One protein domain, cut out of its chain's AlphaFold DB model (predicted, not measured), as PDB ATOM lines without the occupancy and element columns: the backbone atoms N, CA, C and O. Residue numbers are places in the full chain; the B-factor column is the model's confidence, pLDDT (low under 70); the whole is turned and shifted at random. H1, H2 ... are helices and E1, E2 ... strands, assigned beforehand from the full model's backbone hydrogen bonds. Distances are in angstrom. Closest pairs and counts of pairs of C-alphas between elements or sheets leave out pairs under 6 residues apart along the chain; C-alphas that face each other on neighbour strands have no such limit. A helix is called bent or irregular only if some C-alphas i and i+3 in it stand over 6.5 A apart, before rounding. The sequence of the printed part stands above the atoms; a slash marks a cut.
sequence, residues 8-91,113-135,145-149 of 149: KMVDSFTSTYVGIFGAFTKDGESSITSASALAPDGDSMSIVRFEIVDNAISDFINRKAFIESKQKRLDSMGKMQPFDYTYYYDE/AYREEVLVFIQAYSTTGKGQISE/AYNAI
ATOM      1  N   LYS A   8       3.578  -1.939  36.041       97.56
ATOM      2  CA  LYS A   8       3.655  -1.932  37.509       97.56
ATOM      3  C   LYS A   8       2.288  -2.177  38.143       97.56
ATOM      4  O   LYS A   8       2.223  -2.879  39.145       97.56
ATOM      5  N   MET A   9       1.223  -1.644  37.543       97.94
ATOM      6  CA  MET A   9      -0.151  -1.877  37.996       97.94
ATOM      7  C   MET A   9      -0.515  -3.359  37.875       97.94
ATOM      8  O   MET A   9      -0.958  -3.974  38.837       97.94
ATOM      9  N   VAL A  10      -0.227  -3.994  36.736       98.19
ATOM     10  CA  VAL A  10      -0.450  -5.440  36.574       98.19
ATOM     11  C   VAL A  10       0.389  -6.267  37.550       98.19
ATOM     12  O   VAL A  10      -0.128  -7.215  38.144       98.19
ATOM     13  N   ASP A  11       1.660  -5.925  37.752       97.94
ATOM     14  CA  ASP A  11       2.523  -6.630  38.708       97.94
ATOM     15  C   ASP A  11       1.998  -6.485  40.154       97.94
ATOM     16  O   ASP A  11       1.964  -7.455  40.916       97.94
ATOM     17  N   SER A  12       1.502  -5.300  40.523       98.00
ATOM     18  CA  SER A  12       0.855  -5.061  41.820       98.00
ATOM     19  C   SER A  12      -0.448  -5.857  41.963       98.00
ATOM     20  O   SER A  12      -0.636  -6.578  42.941       98.00
ATOM     21  N   PHE A  13      -1.320  -5.831  40.951       98.44
ATOM     22  CA  PHE A  13      -2.574  -6.587  40.948       98.44
ATOM     23  C   PHE A  13      -2.333  -8.099  41.081       98.44
ATOM     24  O   PHE A  13      -2.912  -8.754  41.945       98.44
ATOM     25  N   THR A  14      -1.438  -8.660  40.263       98.00
ATOM     26  CA  THR A  14      -1.145 -10.107  40.260       98.00
ATOM     27  C   THR A  14      -0.490 -10.594  41.553       98.00
ATOM     28  O   THR A  14      -0.664 -11.755  41.914       98.00
ATOM     29  N   SER A  15       0.230  -9.728  42.271       97.06
ATOM     30  CA  SER A  15       0.845 -10.069  43.561       97.06
ATOM     31  C   SER A  15      -0.091  -9.919  44.765       97.06
ATOM     32  O   SER A  15       0.214 -10.454  45.830       97.06
ATOM     33  N   THR A  16      -1.221  -9.223  44.613       96.00
ATOM     34  CA  THR A  16      -2.138  -8.902  45.721       96.00
ATOM     35  C   THR A  16      -3.491  -9.592  45.620       96.00
ATOM     36  O   THR A  16      -4.073  -9.928  46.652       96.00
ATOM     37  N   TYR A  17      -4.003  -9.834  44.411       97.94
ATOM     38  CA  TYR A  17      -5.309 -10.454  44.239       97.94
ATOM     39  C   TYR A  17      -5.301 -11.924  44.683       97.94
ATOM     40  O   TYR A  17      -4.594 -12.769  44.133       97.94
ATOM     41  N   VAL A  18      -6.164 -12.233  45.651       96.19
ATOM     42  CA  VAL A  18      -6.485 -13.593  46.087       96.19
ATOM     43  C   VAL A  18      -8.002 -13.714  46.130       96.19
ATOM     44  O   VAL A  18      -8.651 -13.096  46.969       96.19
ATOM     45  N   GLY A  19      -8.577 -14.503  45.227       95.75
ATOM     46  CA  GLY A  19     -10.024 -14.680  45.134       95.75
ATOM     47  C   GLY A  19     -10.416 -15.861  44.253       95.75
ATOM     48  O   GLY A  19      -9.573 -16.665  43.841       95.75
ATOM     49  N   ILE A  20     -11.714 -15.992  43.977       95.56
ATOM     50  CA  ILE A  20     -12.262 -17.208  43.350       95.56
ATOM     51  C   ILE A  20     -11.803 -17.408  41.900       95.56
ATOM     52  O   ILE A  20     -11.831 -18.536  41.406       95.56
ATOM     53  N   PHE A  21     -11.390 -16.346  41.199       95.88
ATOM     54  CA  PHE A  21     -11.007 -16.442  39.786       95.88
ATOM     55  C   PHE A  21      -9.673 -17.174  39.582       95.88
ATOM     56  O   PHE A  21      -9.401 -17.634  38.470       95.88
ATOM     57  N   GLY A  22      -8.916 -17.399  40.660       93.56
ATOM     58  CA  GLY A  22      -7.617 -18.064  40.653       93.56
ATOM     59  C   GLY A  22      -6.459 -17.076  40.533       93.56
ATOM     60  O   GLY A  22      -6.644 -15.862  40.574       93.56
ATOM     61  N   ALA A  23      -5.244 -17.608  40.403       95.44
ATOM     62  CA  ALA A  23      -4.059 -16.782  40.224       95.44
ATOM     63  C   ALA A  23      -4.046 -16.170  38.818       95.44
ATOM     64  O   ALA A  23      -4.133 -16.886  37.819       95.44
ATOM     65  N   PHE A  24      -3.910 -14.849  38.757       98.19
ATOM     66  CA  PHE A  24      -3.712 -14.140  37.505       98.19
ATOM     67  C   PHE A  24      -2.228 -14.090  37.136       98.19
ATOM     68  O   PHE A  24      -1.367 -13.856  37.982       98.19
ATOM     69  N   THR A  25      -1.933 -14.243  35.851       97.94
ATOM     70  CA  THR A  25      -0.590 -14.111  35.283       97.94
ATOM     71  C   THR A  25      -0.548 -12.949  34.304       97.94
ATOM     72  O   THR A  25      -1.459 -12.802  33.491       97.94
ATOM     73  N   LYS A  26       0.510 -12.139  34.350       97.75
ATOM     74  CA  LYS A  26       0.711 -11.045  33.393       97.75
ATOM     75  C   LYS A  26       0.751 -11.568  31.952       97.75
ATOM     76  O   LYS A  26       1.430 -12.550  31.664       97.75
ATOM     77  N   ASP A  27       0.045 -10.876  31.068       95.56
ATOM     78  CA  ASP A  27       0.029 -11.113  29.628       95.56
ATOM     79  C   ASP A  27       1.365 -10.707  28.986       95.56
ATOM     80  O   ASP A  27       1.911  -9.639  29.286       95.56
ATOM     81  N   GLY A  28       1.880 -11.549  28.087       91.25
ATOM     82  CA  GLY A  28       3.156 -11.352  27.397       91.25
ATOM     83  C   GLY A  28       3.159 -10.177  26.417       91.25
ATOM     84  O   GLY A  28       4.227  -9.652  26.114       91.25
ATOM     85  N   GLU A  29       1.985  -9.728  25.970       92.81
ATOM     86  CA  GLU A  29       1.828  -8.574  25.069       92.81
ATOM     87  C   GLU A  29       1.700  -7.231  25.817       92.81
ATOM     88  O   GLU A  29       1.435  -6.191  25.214       92.81
ATOM     89  N   SER A  30       1.903  -7.229  27.138       95.00
ATOM     90  CA  SER A  30       1.789  -6.022  27.962       95.00
ATOM     91  C   SER A  30       2.870  -4.975  27.653       95.00
ATOM     92  O   SER A  30       4.036  -5.281  27.409       95.00
ATOM     93  N   SER A  31       2.494  -3.704  27.769       96.56
ATOM     94  CA  SER A  31       3.322  -2.518  27.534       96.56
ATOM     95  C   SER A  31       3.152  -1.485  28.655       96.56
ATOM     96  O   SER A  31       2.301  -1.629  29.530       96.56
ATOM     97  N   ILE A  32       3.955  -0.415  28.634       96.75
ATOM     98  CA  ILE A  32       3.921   0.642  29.662       96.75
ATOM     99  C   ILE A  32       2.556   1.347  29.726       96.75
ATOM    100  O   ILE A  32       2.150   1.748  30.813       96.75
ATOM    101  N   THR A  33       1.853   1.484  28.599       97.06
ATOM    102  CA  THR A  33       0.561   2.185  28.510       97.06
ATOM    103  C   THR A  33      -0.641   1.251  28.446       97.06
ATOM    104  O   THR A  33      -1.762   1.697  28.638       97.06
ATOM    105  N   SER A  34      -0.450  -0.039  28.190       97.56
ATOM    106  CA  SER A  34      -1.536  -1.019  28.174       97.56
ATOM    107  C   SER A  34      -0.996  -2.364  28.615       97.56
ATOM    108  O   SER A  34      -0.148  -2.941  27.932       97.56
ATOM    109  N   ALA A  35      -1.455  -2.854  29.759       98.44
ATOM    110  CA  ALA A  35      -1.014  -4.119  30.326       98.44
ATOM    111  C   ALA A  35      -2.212  -4.909  30.844       98.44
ATOM    112  O   ALA A  35      -3.210  -4.331  31.289       98.44
ATOM    113  N   SER A  36      -2.121  -6.238  30.799       98.38
ATOM    114  CA  SER A  36      -3.189  -7.084  31.319       98.38
ATOM    115  C   SER A  36      -2.701  -8.298  32.096       98.38
ATOM    116  O   SER A  36      -1.566  -8.749  31.966       98.38
ATOM    117  N   ALA A  37      -3.585  -8.791  32.949       98.44
ATOM    118  CA  ALA A  37      -3.458  -9.982  33.759       98.44
ATOM    119  C   ALA A  37      -4.546 -10.970  33.332       98.44
ATOM    120  O   ALA A  37      -5.710 -10.590  33.197       98.44
ATOM    121  N   LEU A  38      -4.173 -12.234  33.146       98.25
ATOM    122  CA  LEU A  38      -5.020 -13.297  32.613       98.25
ATOM    123  C   LEU A  38      -5.174 -14.429  33.636       98.25
ATOM    124  O   LEU A  38      -4.189 -14.829  34.251       98.25
ATOM    125  N   ALA A  39      -6.381 -14.970  33.794       97.44
ATOM    126  CA  ALA A  39      -6.628 -16.176  34.589       97.44
ATOM    127  C   ALA A  39      -7.569 -17.136  33.835       97.44
ATOM    128  O   ALA A  39      -8.723 -16.774  33.572       97.44
ATOM    129  N   PRO A  40      -7.110 -18.350  33.473       95.69
ATOM    130  CA  PRO A  40      -7.923 -19.298  32.722       95.69
ATOM    131  C   PRO A  40      -9.059 -19.882  33.570       95.69
ATOM    132  O   PRO A  40      -8.925 -20.145  34.769       95.69
ATOM    133  N   ASP A  41     -10.189 -20.131  32.919       92.44
ATOM    134  CA  ASP A  41     -11.369 -20.759  33.498       92.44
ATOM    135  C   ASP A  41     -12.058 -21.650  32.451       92.44
ATOM    136  O   ASP A  41     -13.012 -21.253  31.782       92.44
ATOM    137  N   GLY A  42     -11.527 -22.863  32.274       88.69
ATOM    138  CA  GLY A  42     -11.957 -23.764  31.201       88.69
ATOM    139  C   GLY A  42     -11.633 -23.160  29.836       88.69
ATOM    140  O   GLY A  42     -10.491 -22.780  29.596       88.69
ATOM    141  N   ASP A  43     -12.646 -23.025  28.980       89.06
ATOM    142  CA  ASP A  43     -12.521 -22.367  27.669       89.06
ATOM    143  C   ASP A  43     -12.608 -20.829  27.756       89.06
ATOM    144  O   ASP A  43     -12.481 -20.133  26.747       89.06
ATOM    145  N   SER A  44     -12.866 -20.282  28.949       92.00
ATOM    146  CA  SER A  44     -12.940 -18.838  29.187       92.00
ATOM    147  C   SER A  44     -11.625 -18.302  29.750       92.00
ATOM    148  O   SER A  44     -10.859 -19.014  30.398       92.00
ATOM    149  N   MET A  45     -11.374 -17.012  29.534       96.00
ATOM    150  CA  MET A  45     -10.205 -16.314  30.064       96.00
ATOM    151  C   MET A  45     -10.657 -15.065  30.804       96.00
ATOM    152  O   MET A  45     -11.238 -14.161  30.198       96.00
ATOM    153  N   SER A  46     -10.402 -15.018  32.109       97.69
ATOM    154  CA  SER A  46     -10.591 -13.803  32.896       97.69
ATOM    155  C   SER A  46      -9.462 -12.826  32.597       97.69
ATOM    156  O   SER A  46      -8.316 -13.241  32.441       97.69
ATOM    157  N   ILE A  47      -9.781 -11.541  32.516       98.25
ATOM    158  CA  ILE A  47      -8.860 -10.472  32.143       98.25
ATOM    159  C   ILE A  47      -9.061  -9.299  33.097       98.25
ATOM    160  O   ILE A  47     -10.188  -8.834  33.277       98.25
ATOM    161  N   VAL A  48      -7.963  -8.793  33.650       98.56
ATOM    162  CA  VAL A  48      -7.886  -7.468  34.277       98.56
ATOM    163  C   VAL A  48      -6.891  -6.645  33.482       98.56
ATOM    164  O   VAL A  48      -5.747  -7.055  33.303       98.56
ATOM    165  N   ARG A  49      -7.333  -5.510  32.951       98.44
ATOM    166  CA  ARG A  49      -6.540  -4.655  32.072       98.44
ATOM    167  C   ARG A  49      -6.457  -3.244  32.635       98.44
ATOM    168  O   ARG A  49      -7.474  -2.686  33.041       98.44
ATOM    169  N   PHE A  50      -5.253  -2.687  32.581       98.31
ATOM    170  CA  PHE A  50      -4.949  -1.292  32.877       98.31
ATOM    171  C   PHE A  50      -4.491  -0.608  31.590       98.31
ATOM    172  O   PHE A  50      -3.602  -1.113  30.901       98.31
ATOM    173  N   GLU A  51      -5.099   0.527  31.264       97.88
ATOM    174  CA  GLU A  51      -4.765   1.343  30.097       97.88
ATOM    175  C   GLU A  51      -4.521   2.781  30.553       97.88
ATOM    176  O   GLU A  51      -5.340   3.360  31.254       97.88
ATOM    177  N   ILE A  52      -3.389   3.351  30.161       97.62
ATOM    178  CA  ILE A  52      -3.076   4.768  30.324       97.62
ATOM    179  C   ILE A  52      -3.478   5.442  29.024       97.62
ATOM    180  O   ILE A  52      -2.907   5.141  27.971       97.62
ATOM    181  N   VAL A  53      -4.475   6.313  29.095       96.19
ATOM    182  CA  VAL A  53      -5.147   6.876  27.925       96.19
ATOM    183  C   VAL A  53      -5.181   8.397  27.982       96.19
ATOM    184  O   VAL A  53      -5.288   8.994  29.049       96.19
ATOM    185  N   ASP A  54      -5.152   9.036  26.813       94.94
ATOM    186  CA  ASP A  54      -5.220  10.499  26.718       94.94
ATOM    187  C   ASP A  54      -6.607  11.044  27.107       94.94
ATOM    188  O   ASP A  54      -6.737  12.195  27.524       94.94
ATOM    189  N   ASN A  55      -7.663  10.232  26.951       95.62
ATOM    190  CA  ASN A  55      -9.043  10.616  27.248       95.62
ATOM    191  C   ASN A  55      -9.813   9.491  27.955       95.62
ATOM    192  O   ASN A  55     -10.647   8.800  27.362       95.62
ATOM    193  N   ALA A  56      -9.565   9.368  29.259       94.88
ATOM    194  CA  ALA A  56     -10.171   8.349  30.112       94.88
ATOM    195  C   ALA A  56     -11.707   8.353  30.091       94.88
ATOM    196  O   ALA A  56     -12.315   7.286  30.080       94.88
ATOM    197  N   ILE A  57     -12.340   9.527  29.999       96.81
ATOM    198  CA  ILE A  57     -13.806   9.656  29.964       96.81
ATOM    199  C   ILE A  57     -14.375   9.028  28.687       96.81
ATOM    200  O   ILE A  57     -15.316   8.232  28.738       96.81
ATOM    201  N   SER A  58     -13.809   9.373  27.528       97.00
ATOM    202  CA  SER A  58     -14.255   8.834  26.239       97.00
ATOM    203  C   SER A  58     -14.075   7.316  26.185       97.00
ATOM    204  O   SER A  58     -14.991   6.590  25.787       97.00
ATOM    205  N   ASP A  59     -12.922   6.817  26.629       97.19
ATOM    206  CA  ASP A  59     -12.651   5.381  26.623       97.19
ATOM    207  C   ASP A  59     -13.500   4.623  27.649       97.19
ATOM    208  O   ASP A  59     -13.999   3.536  27.347       97.19
ATOM    209  N   PHE A  60     -13.785   5.220  28.808       97.44
ATOM    210  CA  PHE A  60     -14.752   4.689  29.764       97.44
ATOM    211  C   PHE A  60     -16.146   4.541  29.148       97.44
ATOM    212  O   PHE A  60     -16.754   3.476  29.268       97.44
ATOM    213  N   ILE A  61     -16.646   5.555  28.431       97.94
ATOM    214  CA  ILE A  61     -17.949   5.484  27.748       97.94
ATOM    215  C   ILE A  61     -17.963   4.334  26.732       97.94
ATOM    216  O   ILE A  61     -18.929   3.569  26.675       97.94
ATOM    217  N   ASN A  62     -16.874   4.151  25.981       97.25
ATOM    218  CA  ASN A  62     -16.738   3.045  25.031       97.25
ATOM    219  C   ASN A  62     -16.762   1.676  25.735       97.25
ATOM    220  O   ASN A  62     -17.463   0.758  25.296       97.25
ATOM    221  N   ARG A  63     -16.042   1.524  26.855       96.62
ATOM    222  CA  ARG A  63     -16.037   0.285  27.653       96.62
ATOM    223  C   ARG A  63     -17.392   0.013  28.297       96.62
ATOM    224  O   ARG A  63     -17.857  -1.127  28.278       96.62
ATOM    225  N   LYS A  64     -18.068   1.041  28.803       97.12
ATOM    226  CA  LYS A  64     -19.428   0.944  29.342       97.12
ATOM    227  C   LYS A  64     -20.404   0.445  28.279       97.12
ATOM    228  O   LYS A  64     -21.107  -0.535  28.519       97.12
ATOM    229  N   ALA A  65     -20.372   1.028  27.079       96.88
ATOM    230  CA  ALA A  65     -21.197   0.589  25.954       96.88
ATOM    231  C   ALA A  65     -20.914  -0.874  25.563       96.88
ATOM    232  O   ALA A  65     -21.835  -1.638  25.256       96.88
ATOM    233  N   PHE A  66     -19.650  -1.310  25.631       95.38
ATOM    234  CA  PHE A  66     -19.298  -2.718  25.448       95.38
ATOM    235  C   PHE A  66     -19.955  -3.619  26.505       95.38
ATOM    236  O   PHE A  66     -20.557  -4.631  26.138       95.38
ATOM    237  N   ILE A  67     -19.899  -3.262  27.791       95.75
ATOM    238  CA  ILE A  67     -20.530  -4.047  28.866       95.75
ATOM    239  C   ILE A  67     -22.051  -4.112  28.671       95.75
ATOM    240  O   ILE A  67     -22.644  -5.187  28.760       95.75
ATOM    241  N   GLU A  68     -22.689  -3.001  28.315       94.88
ATOM    242  CA  GLU A  68     -24.121  -2.965  28.000       94.88
ATOM    243  C   GLU A  68     -24.473  -3.839  26.784       94.88
ATOM    244  O   GLU A  68     -25.522  -4.489  26.756       94.88
ATOM    245  N   SER A  69     -23.585  -3.936  25.789       93.50
ATOM    246  CA  SER A  69     -23.766  -4.869  24.669       93.50
ATOM    247  C   SER A  69     -23.702  -6.337  25.117       93.50
ATOM    248  O   SER A  69     -24.458  -7.173  24.614       93.50
ATOM    249  N   LYS A  70     -22.846  -6.663  26.100       92.19
ATOM    250  CA  LYS A  70     -22.771  -8.006  26.699       92.19
ATOM    251  C   LYS A  70     -24.022  -8.330  27.492       92.19
ATOM    252  O   LYS A  70     -24.488  -9.460  27.390       92.19
ATOM    253  N   GLN A  71     -24.577  -7.351  28.205       88.50
ATOM    254  CA  GLN A  71     -25.847  -7.490  28.911       88.50
ATOM    255  C   GLN A  71     -26.940  -7.982  27.960       88.50
ATOM    256  O   GLN A  71     -27.453  -9.077  28.156       88.50
ATOM    257  N   LYS A  72     -27.167  -7.275  26.845       88.94
ATOM    258  CA  LYS A  72     -28.160  -7.678  25.830       88.94
ATOM    259  C   LYS A  72     -27.935  -9.094  25.294       88.94
ATOM    260  O   LYS A  72     -28.882  -9.834  25.055       88.94
ATOM    261  N   ARG A  73     -26.672  -9.484  25.080       89.19
ATOM    262  CA  ARG A  73     -26.328 -10.817  24.558       89.19
ATOM    263  C   ARG A  73     -26.596 -11.937  25.568       89.19
ATOM    264  O   ARG A  73     -26.827 -13.069  25.161       89.19
ATOM    265  N   LEU A  74     -26.495 -11.636  26.858       88.06
ATOM    266  CA  LEU A  74     -26.573 -12.606  27.946       88.06
ATOM    267  C   LEU A  74     -27.942 -12.629  28.638       88.06
ATOM    268  O   LEU A  74     -28.135 -13.455  29.525       88.06
ATOM    269  N   ASP A  75     -28.898 -11.800  28.210       84.19
ATOM    270  CA  ASP A  75     -30.242 -11.714  28.801       84.19
ATOM    271  C   ASP A  75     -30.970 -13.073  28.861       84.19
ATOM    272  O   ASP A  75     -31.728 -13.330  29.795       84.19
ATOM    273  N   SER A  76     -30.710 -13.983  27.912       84.06
ATOM    274  CA  SER A  76     -31.281 -15.341  27.919       84.06
ATOM    275  C   SER A  76     -30.710 -16.255  29.011       84.06
ATOM    276  O   SER A  76     -31.342 -17.248  29.362       84.06
ATOM    277  N   MET A  77     -29.531 -15.934  29.552       84.19
ATOM    278  CA  MET A  77     -28.864 -16.679  30.625       84.19
ATOM    279  C   MET A  77     -29.211 -16.140  32.019       84.19
ATOM    280  O   MET A  77     -28.861 -16.759  33.022       84.19
ATOM    281  N   GLY A  78     -29.893 -14.996  32.090       83.88
ATOM    282  CA  GLY A  78     -30.340 -14.361  33.322       83.88
ATOM    283  C   GLY A  78     -30.119 -12.850  33.311       83.88
ATOM    284  O   GLY A  78     -29.522 -12.277  32.402       83.88
ATOM    285  N   LYS A  79     -30.608 -12.183  34.359       88.00
ATOM    286  CA  LYS A  79     -30.522 -10.726  34.483       88.00
ATOM    287  C   LYS A  79     -29.204 -10.311  35.135       88.00
ATOM    288  O   LYS A  79     -28.987 -10.611  36.309       88.00
ATOM    289  N   MET A  80     -28.386  -9.539  34.414       93.31
ATOM    290  CA  MET A  80     -27.232  -8.863  35.011       93.31
ATOM    291  C   MET A  80     -27.679  -7.901  36.112       93.31
ATOM    292  O   MET A  80     -28.490  -7.003  35.875       93.31
ATOM    293  N   GLN A  81     -27.127  -8.076  37.307       95.12
ATOM    294  CA  GLN A  81     -27.300  -7.154  38.416       95.12
ATOM    295  C   GLN A  81     -26.226  -6.065  38.353       95.12
ATOM    296  O   GLN A  81     -25.058  -6.368  38.085       95.12
ATOM    297  N   PRO A  82     -26.599  -4.794  38.562       95.56
ATOM    298  CA  PRO A  82     -25.624  -3.731  38.706       95.56
ATOM    299  C   PRO A  82     -24.869  -3.884  40.028       95.56
ATOM    300  O   PRO A  82     -25.436  -4.301  41.035       95.56
ATOM    301  N   PHE A  83     -23.605  -3.484  40.016       92.94
ATOM    302  CA  PHE A  83     -22.849  -3.151  41.216       92.94
ATOM    303  C   PHE A  83     -22.001  -1.919  40.909       92.94
ATOM    304  O   PHE A  83     -21.652  -1.678  39.749       92.94
ATOM    305  N   ASP A  84     -21.714  -1.124  41.932       79.62
ATOM    306  CA  ASP A  84     -20.969   0.116  41.775       79.62
ATOM    307  C   ASP A  84     -20.035   0.348  42.963       79.62
ATOM    308  O   ASP A  84     -20.412   0.116  44.112       79.62
ATOM    309  N   TYR A  85     -18.819   0.803  42.666       84.62
ATOM    310  CA  TYR A  85     -17.774   1.087  43.645       84.62
ATOM    311  C   TYR A  85     -17.113   2.443  43.356       84.62
ATOM    312  O   TYR A  85     -15.891   2.584  43.406       84.62
ATOM    313  N   THR A  86     -17.945   3.455  43.104       80.69
ATOM    314  CA  THR A  86     -17.558   4.850  42.825       80.69
ATOM    315  C   THR A  86     -16.691   5.494  43.910       80.69
ATOM    316  O   THR A  86     -16.043   6.495  43.656       80.69
ATOM    317  N   TYR A  87     -16.606   4.928  45.118       84.00
ATOM    318  CA  TYR A  87     -15.659   5.405  46.135       84.00
ATOM    319  C   TYR A  87     -14.182   5.230  45.722       84.00
ATOM    320  O   TYR A  87     -13.321   5.963  46.205       84.00
ATOM    321  N   TYR A  88     -13.877   4.269  44.845       83.75
ATOM    322  CA  TYR A  88     -12.510   3.973  44.405       83.75
ATOM    323  C   TYR A  88     -12.098   4.731  43.128       83.75
ATOM    324  O   TYR A  88     -10.914   4.826  42.829       83.75
ATOM    325  N   TYR A  89     -13.037   5.269  42.353       93.00
ATOM    326  CA  TYR A  89     -12.776   5.769  40.999       93.00
ATOM    327  C   TYR A  89     -13.539   7.060  40.721       93.00
ATOM    328  O   TYR A  89     -14.535   7.340  41.378       93.00
ATOM    329  N   ASP A  90     -13.106   7.819  39.716       94.38
ATOM    330  CA  ASP A  90     -13.815   9.033  39.301       94.38
ATOM    331  C   ASP A  90     -15.193   8.677  38.710       94.38
ATOM    332  O   ASP A  90     -16.197   9.322  39.010       94.38
ATOM    333  N   GLU A  91     -15.255   7.595  37.925       95.62
ATOM    334  CA  GLU A  91     -16.498   6.937  37.515       95.62
ATOM    335  C   GLU A  91     -16.285   5.420  37.412       95.62
ATOM    336  O   GLU A  91     -15.208   4.947  37.032       95.62
ATOM    337  N   ALA A 113     -13.873   1.198  34.954       97.81
ATOM    338  CA  ALA A 113     -13.757   2.419  35.733       97.81
ATOM    339  C   ALA A 113     -12.552   3.220  35.264       97.81
ATOM    340  O   ALA A 113     -11.689   2.672  34.575       97.81
ATOM    341  N   TYR A 114     -12.474   4.487  35.644       96.50
ATOM    342  CA  TYR A 114     -11.262   5.266  35.437       96.50
ATOM    343  C   TYR A 114     -10.925   6.135  36.643       96.50
ATOM    344  O   TYR A 114     -11.790   6.484  37.448       96.50
ATOM    345  N   ARG A 115      -9.642   6.460  36.762       94.38
ATOM    346  CA  ARG A 115      -9.107   7.429  37.712       94.38
ATOM    347  C   ARG A 115      -7.964   8.164  37.035       94.38
ATOM    348  O   ARG A 115      -7.018   7.513  36.592       94.38
ATOM    349  N   GLU A 116      -8.049   9.488  36.965       93.06
ATOM    350  CA  GLU A 116      -7.082  10.305  36.216       93.06
ATOM    351  C   GLU A 116      -6.940   9.773  34.768       93.06
ATOM    352  O   GLU A 116      -7.948   9.569  34.089       93.06
ATOM    353  N   GLU A 117      -5.725   9.523  34.277       95.31
ATOM    354  CA  GLU A 117      -5.479   8.941  32.951       95.31
ATOM    355  C   GLU A 117      -5.598   7.405  32.879       95.31
ATOM    356  O   GLU A 117      -5.379   6.823  31.815       95.31
ATOM    357  N   VAL A 118      -5.910   6.723  33.985       97.19
ATOM    358  CA  VAL A 118      -5.909   5.256  34.061       97.19
ATOM    359  C   VAL A 118      -7.319   4.700  33.912       97.19
ATOM    360  O   VAL A 118      -8.188   4.921  34.752       97.19
ATOM    361  N   LEU A 119      -7.522   3.902  32.871       97.88
ATOM    362  CA  LEU A 119      -8.717   3.110  32.628       97.88
ATOM    363  C   LEU A 119      -8.494   1.667  33.097       97.88
ATOM    364  O   LEU A 119      -7.532   1.005  32.705       97.88
ATOM    365  N   VAL A 120      -9.420   1.162  33.905       98.12
ATOM    366  CA  VAL A 120      -9.470  -0.235  34.341       98.12
ATOM    367  C   VAL A 120     -10.618  -0.934  33.643       98.12
ATOM    368  O   VAL A 120     -11.751  -0.448  33.644       98.12
ATOM    369  N   PHE A 121     -10.342  -2.116  33.103       98.31
ATOM    370  CA  PHE A 121     -11.349  -3.006  32.546       98.31
ATOM    371  C   PHE A 121     -11.185  -4.419  33.108       98.31
ATOM    372  O   PHE A 121     -10.110  -5.011  33.017       98.31
ATOM    373  N   ILE A 122     -12.260  -4.974  33.664       98.44
ATOM    374  CA  ILE A 122     -12.306  -6.329  34.212       98.44
ATOM    375  C   ILE A 122     -13.390  -7.122  33.488       98.44
ATOM    376  O   ILE A 122     -14.545  -6.703  33.388       98.44
ATOM    377  N   GLN A 123     -13.017  -8.310  33.035       97.88
ATOM    378  CA  GLN A 123     -13.925  -9.329  32.534       97.88
ATOM    379  C   GLN A 123     -13.538 -10.651  33.192       97.88
ATOM    380  O   GLN A 123     -12.505 -11.211  32.846       97.88
ATOM    381  N   ALA A 124     -14.333 -11.146  34.135       97.56
ATOM    382  CA  ALA A 124     -13.993 -12.331  34.918       97.56
ATOM    383  C   ALA A 124     -15.071 -13.417  34.838       97.56
ATOM    384  O   ALA A 124     -16.271 -13.131  34.752       97.56
ATOM    385  N   TYR A 125     -14.622 -14.671  34.855       95.69
ATOM    386  CA  TYR A 125     -15.432 -15.856  34.598       95.69
ATOM    387  C   TYR A 125     -15.308 -16.875  35.727       95.69
ATOM    388  O   TYR A 125     -14.208 -17.222  36.159       95.69
ATOM    389  N   SER A 126     -16.458 -17.380  36.167       94.69
ATOM    390  CA  SER A 126     -16.587 -18.513  37.076       94.69
ATOM    391  C   SER A 126     -17.542 -19.535  36.456       94.69
ATOM    392  O   SER A 126     -18.747 -19.506  36.684       94.69
ATOM    393  N   THR A 127     -17.024 -20.397  35.588       90.69
ATOM    394  CA  THR A 127     -17.790 -21.344  34.754       90.69
ATOM    395  C   THR A 127     -17.437 -22.802  35.025       90.69
ATOM    396  O   THR A 127     -18.217 -23.702  34.710       90.69
ATOM    397  N   THR A 128     -16.289 -23.060  35.658       85.50
ATOM    398  CA  THR A 128     -15.759 -24.414  35.888       85.50
ATOM    399  C   THR A 128     -16.073 -24.999  37.269       85.50
ATOM    400  O   THR A 128     -15.416 -25.934  37.713       85.50
ATOM    401  N   GLY A 129     -17.109 -24.496  37.948       78.56
ATOM    402  CA  GLY A 129     -17.524 -25.000  39.267       78.56
ATOM    403  C   GLY A 129     -16.905 -24.264  40.460       78.56
ATOM    404  O   GLY A 129     -16.998 -24.745  41.584       78.56
ATOM    405  N   LYS A 130     -16.327 -23.079  40.232       86.75
ATOM    406  CA  LYS A 130     -15.908 -22.125  41.280       86.75
ATOM    407  C   LYS A 130     -17.100 -21.448  41.990       86.75
ATOM    408  O   LYS A 130     -16.917 -20.805  43.018       86.75
ATOM    409  N   GLY A 131     -18.320 -21.627  41.472       91.94
ATOM    410  CA  GLY A 131     -19.563 -21.127  42.062       91.94
ATOM    411  C   GLY A 131     -19.954 -19.726  41.590       91.94
ATOM    412  O   GLY A 131     -19.376 -19.164  40.661       91.94
ATOM    413  N   GLN A 132     -20.986 -19.164  42.211       95.38
ATOM    414  CA  GLN A 132     -21.460 -17.817  41.894       95.38
ATOM    415  C   GLN A 132     -20.503 -16.745  42.426       95.38
ATOM    416  O   GLN A 132     -19.843 -16.924  43.449       95.38
ATOM    417  N   ILE A 133     -20.461 -15.607  41.739       96.81
ATOM    418  CA  ILE A 133     -19.640 -14.459  42.118       96.81
ATOM    419  C   ILE A 133     -20.399 -13.679  43.193       96.81
ATOM    420  O   ILE A 133     -21.473 -13.130  42.939       96.81
ATOM    421  N   SER A 134     -19.860 -13.673  44.411       96.31
ATOM    422  CA  SER A 134     -20.442 -12.930  45.531       96.31
ATOM    423  C   SER A 134     -20.145 -11.432  45.429       96.31
ATOM    424  O   SER A 134     -19.184 -11.025  44.781       96.31
ATOM    425  N   GLU A 135     -20.922 -10.605  46.129       96.31
ATOM    426  CA  GLU A 135     -20.632  -9.169  46.252       96.31
ATOM    427  C   GLU A 135     -19.252  -8.910  46.878       96.31
ATOM    428  O   GLU A 135     -18.536  -8.007  46.453       96.31
ATOM    429  N   ALA A 145      -7.593  -4.192  42.031       97.75
ATOM    430  CA  ALA A 145      -7.278  -3.388  40.856       97.75
ATOM    431  C   ALA A 145      -7.086  -1.904  41.204       97.75
ATOM    432  O   ALA A 145      -6.200  -1.262  40.654       97.75
ATOM    433  N   TYR A 146      -7.868  -1.359  42.134       96.81
ATOM    434  CA  TYR A 146      -7.727   0.019  42.600       96.81
ATOM    435  C   TYR A 146      -6.391   0.258  43.306       96.81
ATOM    436  O   TYR A 146      -5.679   1.195  42.964       96.81
ATOM    437  N   ASN A 147      -6.019  -0.616  44.243       96.06
ATOM    438  CA  ASN A 147      -4.764  -0.507  44.996       96.06
ATOM    439  C   ASN A 147      -3.514  -0.698  44.122       96.06
ATOM    440  O   ASN A 147      -2.396  -0.442  44.570       96.06
ATOM    441  N   ALA A 148      -3.692  -1.188  42.894       96.62
ATOM    442  CA  ALA A 148      -2.624  -1.335  41.924       96.62
ATOM    443  C   ALA A 148      -2.306  -0.044  41.152       96.62
ATOM    444  O   ALA A 148      -1.228   0.015  40.558       96.62
ATOM    445  N   ILE A 149      -3.215   0.942  41.150       92.69
ATOM    446  CA  ILE A 149      -3.073   2.257  40.493       92.69
ATOM    447  C   ILE A 149      -2.268   3.198  41.385       92.69
ATOM    448  O   ILE A 149      -1.225   3.689  40.898       92.69
TER     449      ILE A 149
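AT A GLANCE: This is residues 8 to 91, 113 to 135 and 145 to 149 of the 149 residues of an uncharacterized protein of Euryarchaeota archaeon (UniProt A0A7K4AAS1). A four-stranded antiparallel sheet, three long strands and the short edge strand E4, forms a wall between two helices: long H2 runs along one face near the E4 edge, and short H1 covers part of the other face over E1 and E2. The far end of H2, with residues 73 to 78, sticks out free, and residues 17 to 33, with no named element, link H1 back to the edge strand E1. The printed part has 112 residues, with two named helices and five named strands in the order H1 E1 E2 H2 E3 E4 E5; the sheet's order is E1 E2 E5 E4. The class is mixed, helices and strands, and the whole is compact, with a radius of gyration of the C-alphas of 14.3 A and spans of 37 by 28 by 26 A.

IN THESE COORDINATES: E1 is residues 34 to 41, 22.7 A long from first to last C-alpha, starting at C-alpha 34 (-1.536, -1.019, 28.174). E2 is residues 44 to 52, 25.6 A, and E5 is residues 118 to 126, 26.2 A, ending at C-alpha 126 (-16.587, -18.513, 37.076). E4 is residues 113 to 115, 7.1 A. H2 is residues 56 to 77, 31.2 A, and H1 is residues 8 to 16, 12.2 A, starting at C-alpha 8 (3.655, -1.932, 37.509). E3 is residues 81 to 83, 6.6 A.

HOW THE PARTS SIT: The hairpin E1 and E2 is antiparallel at 166 degrees, with N 37 and O 48 2.8 A apart, within hydrogen-bond range. E2 and E5 are antiparallel at 173 degrees, with N 49 and O 121 at 2.8 A. The hairpin E4 and E5 is antiparallel at 150 degrees, with N 120 and O 113 at 2.8 A. Residues 25 to 26 pair antiparallel with residues 37 to 38 of E1. The sheet is twisted, its C-alphas up to 4.1 A off the best plane. The arrangement has three layers, helices on both faces of a sheet. H2 is on the sheet at a height of 9.3 A, over E5 and E4 and along the strands, at 8 degrees to E5 on the local plane; its closest C-alphas to E5 are those of Ala 56 and Leu 119, 6.0 A apart. H2 has a kink of 26 degrees near residue 71 and is irregular, C-alphas 73 and 76 being 7.5 A apart. On the opposite face, H1 has a height of 9.2 A, over E1 and only just over E2, where 3 of its C-alphas fall; it runs along the strands, at 15 degrees to E1 on the local plane, and the closest C-alphas of H1 and E1 are those of Val 10 and Ala 37, 6.1 A apart. H1 and H2 are apart. E3 pairs with no named strand and is apart from H2. Every O i to N i+4 pair is within hydrogen-bond range in H1, and 16 of 18 are in H2.

THE WHOLE: The two C-alphas farthest apart are those of Asp 54 and Gly 129, 39.6 A. Residues 92 to 112 are not printed, with 5.6 A between C-alphas 91 and 113; residues 136 to 144 are not printed either, with 15.5 A between C-alphas 135 and 145. The link from H1 to E1 is long, and E3 to E4 is the link across the first cut. The mean pLDDT of the printed part is 94.4, and no printed residue is under 70.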